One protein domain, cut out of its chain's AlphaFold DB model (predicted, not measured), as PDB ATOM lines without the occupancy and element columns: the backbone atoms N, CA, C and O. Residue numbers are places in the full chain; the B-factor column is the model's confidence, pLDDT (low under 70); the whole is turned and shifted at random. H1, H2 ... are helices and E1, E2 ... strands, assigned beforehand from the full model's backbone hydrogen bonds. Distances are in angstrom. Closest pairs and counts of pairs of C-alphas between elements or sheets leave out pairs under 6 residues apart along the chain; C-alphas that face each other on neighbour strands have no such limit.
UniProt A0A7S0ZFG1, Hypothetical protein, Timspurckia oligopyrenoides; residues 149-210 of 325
ATOM      1  N   LEU A 149     140.684  51.696  12.513       98.25
ATOM      2  CA  LEU A 149     139.402  52.152  13.039       98.25
ATOM      3  C   LEU A 149     139.571  52.694  14.452       98.25
ATOM      4  O   LEU A 149     140.281  52.113  15.284       98.25
ATOM      5  N   THR A 150     138.906  53.816  14.700       98.19
ATOM      6  CA  THR A 150     138.927  54.547  15.967       98.19
ATOM      7  C   THR A 150     137.667  54.243  16.755       98.19
ATOM      8  O   THR A 150     136.583  54.205  16.191       98.19
ATOM      9  N   CYS A 151     137.803  53.995  18.058       98.38
ATOM     10  CA  CYS A 151     136.656  53.669  18.904       98.38
ATOM     11  C   CYS A 151     135.654  54.835  18.966       98.38
ATOM     12  O   CYS A 151     136.063  55.964  19.232       98.38
ATOM     13  N   PHE A 152     134.355  54.546  18.859       98.06
ATOM     14  CA  PHE A 152     133.271  55.526  19.012       98.06
ATOM     15  C   PHE A 152     133.342  56.312  20.334       98.06
ATOM     16  O   PHE A 152     133.242  57.538  20.343       98.06
ATOM     17  N   ASN A 153     133.675  55.626  21.436       97.44
ATOM     18  CA  ASN A 153     133.901  56.221  22.766       97.44
ATOM     19  C   ASN A 153     135.058  57.245  22.835       97.44
ATOM     20  O   ASN A 153     135.367  57.746  23.922       97.44
ATOM     21  N   LEU A 154     135.721  57.554  21.715       96.62
ATOM     22  CA  LEU A 154     136.587  58.723  21.598       96.62
ATOM     23  C   LEU A 154     135.787  60.024  21.725       96.62
ATOM     24  O   LEU A 154     136.277  60.946  22.374       96.62
ATOM     25  N   ARG A 155     134.567  60.083  21.166       95.06
ATOM     26  CA  ARG A 155     133.686  61.263  21.249       95.06
ATOM     27  C   ARG A 155     133.379  61.630  22.702       95.06
ATOM     28  O   ARG A 155     133.450  62.794  23.072       95.06
ATOM     29  N   SER A 156     133.152  60.624  23.546       94.25
ATOM     30  CA  SER A 156     132.942  60.799  24.989       94.25
ATOM     31  C   SER A 156     134.236  61.042  25.780       94.25
ATOM     32  O   SER A 156     134.181  61.293  26.978       94.25
ATOM     33  N   GLY A 157     135.412  60.918  25.153       93.00
ATOM     34  CA  GLY A 157     136.716  61.043  25.814       93.00
ATOM     35  C   GLY A 157     137.159  59.823  26.636       93.00
ATOM     36  O   GLY A 157     138.217  59.854  27.264       93.00
ATOM     37  N   ASN A 158     136.404  58.722  26.602       95.38
ATOM     38  CA  ASN A 158     136.647  57.546  27.444       95.38
ATOM     39  C   ASN A 158     137.685  56.586  26.850       95.38
ATOM     40  O   ASN A 158     138.438  55.940  27.581       95.38
ATOM     41  N   CYS A 159     137.753  56.473  25.520       97.31
ATOM     42  CA  CYS A 159     138.654  55.528  24.865       97.31
ATOM     43  C   CYS A 159     139.372  56.147  23.670       97.31
ATOM     44  O   CYS A 159     138.762  56.551  22.690       97.31
ATOM     45  N   ARG A 160     140.708  56.136  23.715       97.25
ATOM     46  CA  ARG A 160     141.577  56.617  22.627       97.25
ATOM     47  C   ARG A 160     142.160  55.501  21.762       97.25
ATOM     48  O   ARG A 160     143.139  55.715  21.050       97.25
ATOM     49  N   LYS A 161     141.657  54.276  21.885       97.81
ATOM     50  CA  LYS A 161     142.267  53.109  21.237       97.81
ATOM     51  C   LYS A 161     141.850  53.020  19.773       97.81
ATOM     52  O   LYS A 161     140.705  53.297  19.430       97.81
ATOM     53  N   VAL A 162     142.794  52.580  18.946       98.25
ATOM     54  CA  VAL A 162     142.591  52.296  17.523       98.25
ATOM     55  C   VAL A 162     143.009  50.859  17.215       98.25
ATOM     56  O   VAL A 162     143.873  50.303  17.906       98.25
ATOM     57  N   ILE A 163     142.411  50.245  16.197       98.38
ATOM     58  CA  ILE A 163     142.733  48.879  15.756       98.38
ATOM     59  C   ILE A 163     142.958  48.885  14.243       98.38
ATOM     60  O   ILE A 163     142.136  49.407  13.499       98.38
ATOM     61  N   CYS A 164     144.073  48.315  13.783       98.38
ATOM     62  CA  CYS A 164     144.386  48.234  12.356       98.38
ATOM     63  C   CYS A 164     143.663  47.076  11.655       98.38
ATOM     64  O   CYS A 164     143.394  46.040  12.270       98.38
ATOM     65  N   LYS A 165     143.442  47.217  10.343       98.25
ATOM     66  CA  LYS A 165     142.799  46.212   9.476       98.25
ATOM     67  C   LYS A 165     143.437  44.822   9.560       98.25
ATOM     68  O   LYS A 165     142.731  43.821   9.586       98.25
ATOM     69  N   MET A 166     144.761  44.742   9.702       97.94
ATOM     70  CA  MET A 166     145.454  43.452   9.851       97.94
ATOM     71  C   MET A 166     145.037  42.704  11.121       97.94
ATOM     72  O   MET A 166     144.875  41.489  11.099       97.94
ATOM     73  N   CYS A 167     144.838  43.420  12.232       98.25
ATOM     74  CA  CYS A 167     144.365  42.797  13.462       98.25
ATOM     75  C   CYS A 167     142.891  42.386  13.375       98.25
ATOM     76  O   CYS A 167     142.517  41.445  14.063       98.25
ATOM     77  N   PHE A 168     142.069  43.038  12.547       98.25
ATOM     78  CA  PHE A 168     140.720  42.544  12.251       98.25
ATOM     79  C   PHE A 168     140.775  41.203  11.516       98.25
ATOM     80  O   PHE A 168     140.184  40.236  11.990       98.25
ATOM     81  N   ALA A 169     141.562  41.118  10.438       98.06
ATOM     82  CA  ALA A 169     141.711  39.894   9.651       98.06
ATOM     83  C   ALA A 169     142.221  38.712  10.497       98.06
ATOM     84  O   ALA A 169     141.640  37.632  10.477       98.06
ATOM     85  N   GLU A 170     143.257  38.932  11.310       98.06
ATOM     86  CA  GLU A 170     143.851  37.884  12.151       98.06
ATOM     87  C   GLU A 170     142.886  37.346  13.222       98.06
ATOM     88  O   GLU A 170     142.951  36.173  13.573       98.06
ATOM     89  N   ASN A 171     141.975  38.184  13.728       97.81
ATOM     90  CA  ASN A 171     140.955  37.768  14.697       97.81
ATOM     91  C   ASN A 171     139.614  37.390  14.033       97.81
ATOM     92  O   ASN A 171     138.636  37.172  14.746       97.81
ATOM     93  N   LYS A 172     139.557  37.306  12.693       97.75
ATOM     94  CA  LYS A 172     138.343  37.000  11.915       97.75
ATOM     95  C   LYS A 172     137.172  37.959  12.197       97.75
ATOM     96  O   LYS A 172     136.020  37.544  12.256       97.75
ATOM     97  N   TRP A 173     137.463  39.245  12.392       97.56
ATOM     98  CA  TRP A 173     136.450  40.298  12.501       97.56
ATOM     99  C   TRP A 173     136.272  41.010  11.161       97.56
ATOM    100  O   TRP A 173     137.252  41.252  10.454       97.56
ATOM    101  N   ASP A 174     135.045  41.418  10.843       98.12
ATOM    102  CA  ASP A 174     134.773  42.181   9.625       98.12
ATOM    103  C   ASP A 174     135.120  43.668   9.817       98.12
ATOM    104  O   ASP A 174     134.467  44.406  10.561       98.12
ATOM    105  N   PHE A 175     136.184  44.103   9.139       98.31
ATOM    106  CA  PHE A 175     136.635  45.493   9.145       98.31
ATOM    107  C   PHE A 175     135.657  46.424   8.420       98.31
ATOM    108  O   PHE A 175     135.441  47.543   8.877       98.31
ATOM    109  N   ASN A 176     135.065  45.984   7.308       98.19
ATOM    110  CA  ASN A 176     134.206  46.835   6.484       98.19
ATOM    111  C   ASN A 176     132.858  47.066   7.171       98.19
ATOM    112  O   ASN A 176     132.368  48.194   7.194       98.19
ATOM    113  N   ALA A 177     132.294  46.030   7.797       98.25
ATOM    114  CA  ALA A 177     131.099  46.184   8.625       98.25
ATOM    115  C   ALA A 177     131.334  47.153   9.796       98.25
ATOM    116  O   ALA A 177     130.497  48.010  10.065       98.25
ATOM    117  N   ALA A 178     132.493  47.061  10.456       98.19
ATOM    118  CA  ALA A 178     132.869  47.984  11.523       98.19
ATOM    119  C   ALA A 178     133.082  49.423  11.020       98.19
ATOM    120  O   ALA A 178     132.674  50.359  11.694       98.19
ATOM    121  N   ALA A 179     133.689  49.602   9.844       98.19
ATOM    122  CA  ALA A 179     133.935  50.918   9.253       98.19
ATOM    123  C   ALA A 179     132.646  51.640   8.837       98.19
ATOM    124  O   ALA A 179     132.561  52.857   8.972       98.19
ATOM    125  N   ARG A 180     131.639  50.892   8.364       98.19
ATOM    126  CA  ARG A 180     130.312  51.431   8.026       98.19
ATOM    127  C   ARG A 180     129.476  51.799   9.252       98.19
ATOM    128  O   ARG A 180     128.490  52.509   9.110       98.19
ATOM    129  N   ASN A 181     129.842  51.314  10.440       98.00
ATOM    130  CA  ASN A 181     129.102  51.581  11.663       98.00
ATOM    131  C   ASN A 181     129.720  52.780  12.418       98.00
ATOM    132  O   ASN A 181     130.797  52.631  13.007       98.00
ATOM    133  N   PRO A 182     129.054  53.952  12.461       96.38
ATOM    134  CA  PRO A 182     129.577  55.126  13.160       96.38
ATOM    135  C   PRO A 182     129.685  54.914  14.677       96.38
ATOM    136  O   PRO A 182     130.512  55.555  15.325       96.38
ATOM    137  N   GLU A 183     128.916  53.982  15.239       97.62
ATOM    138  CA  GLU A 183     128.889  53.627  16.663       97.62
ATOM    139  C   GLU A 183     129.831  52.463  17.006       97.62
ATOM    140  O   GLU A 183     129.745  51.835  18.071       97.62
ATOM    141  N   TRP A 184     130.772  52.145  16.111       98.00
ATOM    142  CA  TRP A 184     131.690  51.040  16.331       98.00
ATOM    143  C   TRP A 184     132.483  51.196  17.636       98.00
ATOM    144  O   TRP A 184     133.325  52.079  17.830       98.00
ATOM    145  N   THR A 185     132.256  50.247  18.539       98.38
ATOM    146  CA  THR A 185     132.937  50.173  19.827       98.38
ATOM    147  C   THR A 185     134.057  49.141  19.768       98.38
ATOM    148  O   THR A 185     133.832  47.969  19.455       98.38
ATOM    149  N   CYS A 186     135.281  49.567  20.095       98.38
ATOM    150  CA  CYS A 186     136.446  48.690  20.037       98.38
ATOM    151  C   CYS A 186     136.357  47.533  21.044       98.38
ATOM    152  O   CYS A 186     135.726  47.639  22.095       98.38
ATOM    153  N   VAL A 187     137.080  46.445  20.768       98.19
ATOM    154  CA  VAL A 187     137.088  45.247  21.628       98.19
ATOM    155  C   VAL A 187     137.603  45.496  23.045       98.19
ATOM    156  O   VAL A 187     137.306  44.719  23.939       98.19
ATOM    157  N   HIS A 188     138.336  46.590  23.274       98.19
ATOM    158  CA  HIS A 188     138.743  46.978  24.621       98.19
ATOM    159  C   HIS A 188     137.569  47.445  25.473       98.19
ATOM    160  O   HIS A 188     137.462  47.028  26.615       98.19
ATOM    161  N   CYS A 189     136.693  48.283  24.922       98.12
ATOM    162  CA  CYS A 189     135.504  48.747  25.635       98.12
ATOM    163  C   CYS A 189     134.480  47.622  25.839       98.12
ATOM    164  O   CYS A 189     133.614  47.746  26.691       98.12
ATOM    165  N   LYS A 190     134.578  46.543  25.051       97.75
ATOM    166  CA  LYS A 190     133.773  45.324  25.199       97.75
ATOM    167  C   LYS A 190     134.423  44.277  26.116       97.75
ATOM    168  O   LYS A 190     133.872  43.196  26.255       97.75
ATOM    169  N   ASP A 191     135.616  44.545  26.657       96.88
ATOM    170  CA  ASP A 191     136.428  43.589  27.429       96.88
ATOM    171  C   ASP A 191     136.774  42.272  26.694       96.88
ATOM    172  O   ASP A 191     137.157  41.277  27.304       96.88
ATOM    173  N   LEU A 192     136.746  42.282  25.357       97.38
ATOM    174  CA  LEU A 192     137.075  41.147  24.480       97.38
ATOM    175  C   LEU A 192     138.475  41.283  23.853       97.38
ATOM    176  O   LEU A 192     138.729  40.854  22.726       97.38
ATOM    177  N   CYS A 193     139.405  41.940  24.548       97.75
ATOM    178  CA  CYS A 193     140.765  42.122  24.045       97.75
ATOM    179  C   CYS A 193     141.540  40.790  24.006       97.75
ATOM    180  O   CYS A 193     141.670  40.143  25.048       97.75
ATOM    181  N   PRO A 194     142.171  40.420  22.872       97.56
ATOM    182  CA  PRO A 194     142.981  39.206  22.793       97.56
ATOM    183  C   PRO A 194     144.195  39.281  23.731       97.56
ATOM    184  O   PRO A 194     144.681  40.367  24.054       97.56
ATOM    185  N   SER A 195     144.756  38.136  24.127       96.06
ATOM    186  CA  SER A 195     145.861  38.052  25.105       96.06
ATOM    187  C   SER A 195     147.080  38.915  24.756       96.06
ATOM    188  O   SER A 195     147.722  39.462  25.649       96.06
ATOM    189  N   ARG A 196     147.368  39.096  23.460       96.62
ATOM    190  CA  ARG A 196     148.472  39.938  22.960       96.62
ATOM    191  C   ARG A 196     148.230  41.450  23.068       96.62
ATOM    192  O   ARG A 196     149.155  42.226  22.851       96.62
ATOM    193  N   ALA A 197     147.002  41.886  23.355       97.81
ATOM    194  CA  ALA A 197     146.656  43.300  23.407       97.81
ATOM    195  C   ALA A 197     147.412  44.039  24.517       97.81
ATOM    196  O   ALA A 197     147.643  43.523  25.614       97.81
ATOM    197  N   GLN A 198     147.738  45.305  24.260       96.94
ATOM    198  CA  GLN A 198     148.551  46.115  25.165       96.94
ATOM    199  C   GLN A 198     147.903  46.288  26.553       96.94
ATOM    200  O   GLN A 198     148.611  46.389  27.554       96.94
ATOM    201  N   CYS A 199     146.566  46.290  26.643       97.12
ATOM    202  CA  CYS A 199     145.860  46.399  27.923       97.12
ATOM    203  C   CYS A 199     146.139  45.198  28.831       97.12
ATOM    204  O   CYS A 199     146.349  45.395  30.022       97.12
ATOM    205  N   ASN A 200     146.220  43.987  28.276       96.81
ATOM    206  CA  ASN A 200     146.488  42.769  29.035       96.81
ATOM    207  C   ASN A 200     147.933  42.752  29.537       96.81
ATOM    208  O   ASN A 200     148.183  42.454  30.705       96.81
ATOM    209  N   THR A 201     148.877  43.195  28.705       95.38
ATOM    210  CA  THR A 201     150.276  43.395  29.107       95.38
ATOM    211  C   THR A 201     150.402  44.412  30.243       95.38
ATOM    212  O   THR A 201     151.118  44.165  31.221       95.38
ATOM    213  N   TYR A 202     149.691  45.541  30.159       94.88
ATOM    214  CA  TYR A 202     149.685  46.539  31.231       94.88
ATOM    215  C   TYR A 202     148.998  46.037  32.494       94.88
ATOM    216  O   TYR A 202     149.538  46.253  33.576       94.88
ATOM    217  N   LYS A 203     147.865  45.338  32.372       95.44
ATOM    218  CA  LYS A 203     147.152  44.727  33.497       95.44
ATOM    219  C   LYS A 203     148.073  43.758  34.235       95.44
ATOM    220  O   LYS A 203     148.398  44.014  35.386       95.44
ATOM    221  N   LYS A 204     148.671  42.793  33.528       94.06
ATOM    222  CA  LYS A 204     149.660  41.849  34.082       94.06
ATOM    223  C   LYS A 204     150.850  42.556  34.742       94.06
ATOM    224  O   LYS A 204     151.313  42.151  35.806       94.06
ATOM    225  N   THR A 205     151.362  43.622  34.124       93.44
ATOM    226  CA  THR A 205     152.482  44.402  34.678       93.44
ATOM    227  C   THR A 205     152.087  45.145  35.952       93.44
ATOM    228  O   THR A 205     152.866  45.170  36.906       93.44
ATOM    229  N   ASN A 206     150.902  45.749  35.977       93.38
ATOM    230  CA  ASN A 206     150.381  46.470  37.131       93.38
ATOM    231  C   ASN A 206     150.012  45.514  38.263       93.38
ATOM    232  O   ASN A 206     150.352  45.800  39.405       93.38
ATOM    233  N   ASP A 207     149.418  44.364  37.955       92.69
ATOM    234  CA  ASP A 207     149.120  43.312  38.926       92.69
ATOM    235  C   ASP A 207     150.410  42.810  39.577       92.69
ATOM    236  O   ASP A 207     150.506  42.785  40.799       92.69
ATOM    237  N   ARG A 208     151.467  42.560  38.790       90.12
ATOM    238  CA  ARG A 208     152.801  42.228  39.322       90.12
ATOM    239  C   ARG A 208     153.373  43.326  40.229       90.12
ATOM    240  O   ARG A 208     154.058  43.015  41.196       90.12
ATOM    241  N   ARG A 209     153.130  44.606  39.923       89.81
ATOM    242  CA  ARG A 209     153.565  45.731  40.776       89.81
ATOM    243  C   ARG A 209     152.747  45.810  42.072       89.81
ATOM    244  O   ARG A 209     153.328  46.057  43.124       89.81
ATOM    245  N   ARG A 210     151.430  45.585  41.996       91.00
ATOM    246  CA  ARG A 210     150.481  45.636  43.123       91.00
ATOM    247  C   ARG A 210     150.610  44.449  44.068       91.00
ATOM    248  O   ARG A 210     150.524  44.644  45.272       91.00
TER     249      ARG A 210
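What this domain is: This is residues 149 to 210 of the 325 residues of the protein "Hypothetical protein" of Timspurckia oligopyrenoides (UniProt A0A7S0ZFG1). A small body of loops holds a short strand, E1, and two short helices, H1 and H2, that meet at a corner; from it the longest helix, H3, sticks out as an arm, its residues 201 to 210 standing free. The 62 printed residues, mostly helix by class but under half in named elements, run E1, H1, H2, H3. The whole is flat, 41 by 28 by 15 A, and only just loose, close to compact, with a radius of gyration of the C-alphas of 12.8 A.

Where its parts are: Pass residues 149 to 161 and find C-alpha 162 at (142.591, 52.296, 17.523), where E1, residues 162 to 164, begins. H1, residues 165 to 170, and H2, residues 175 to 180, follow. H3, residues 198 to 210, runs 18.1 A to C-alpha 210 at (150.481, 45.636, 43.123).

How they stand to each other: Residues 149 to 150 pair antiparallel with 162 to 163 of E1. H1 and H2 only just touch, only at the corner, with 3 pairs of C-alphas within 8 A, the closest Phe 168 and Phe 175, 5.9 A. H3 is apart from E1, H1 and H2. In H1, H2 and H3 every O i to N i+4 pair is within hydrogen-bond range.

The domain as a whole: The printed part has no cut; the H2 to H3 link is long, and no printed residue is under 70 in pLDDT.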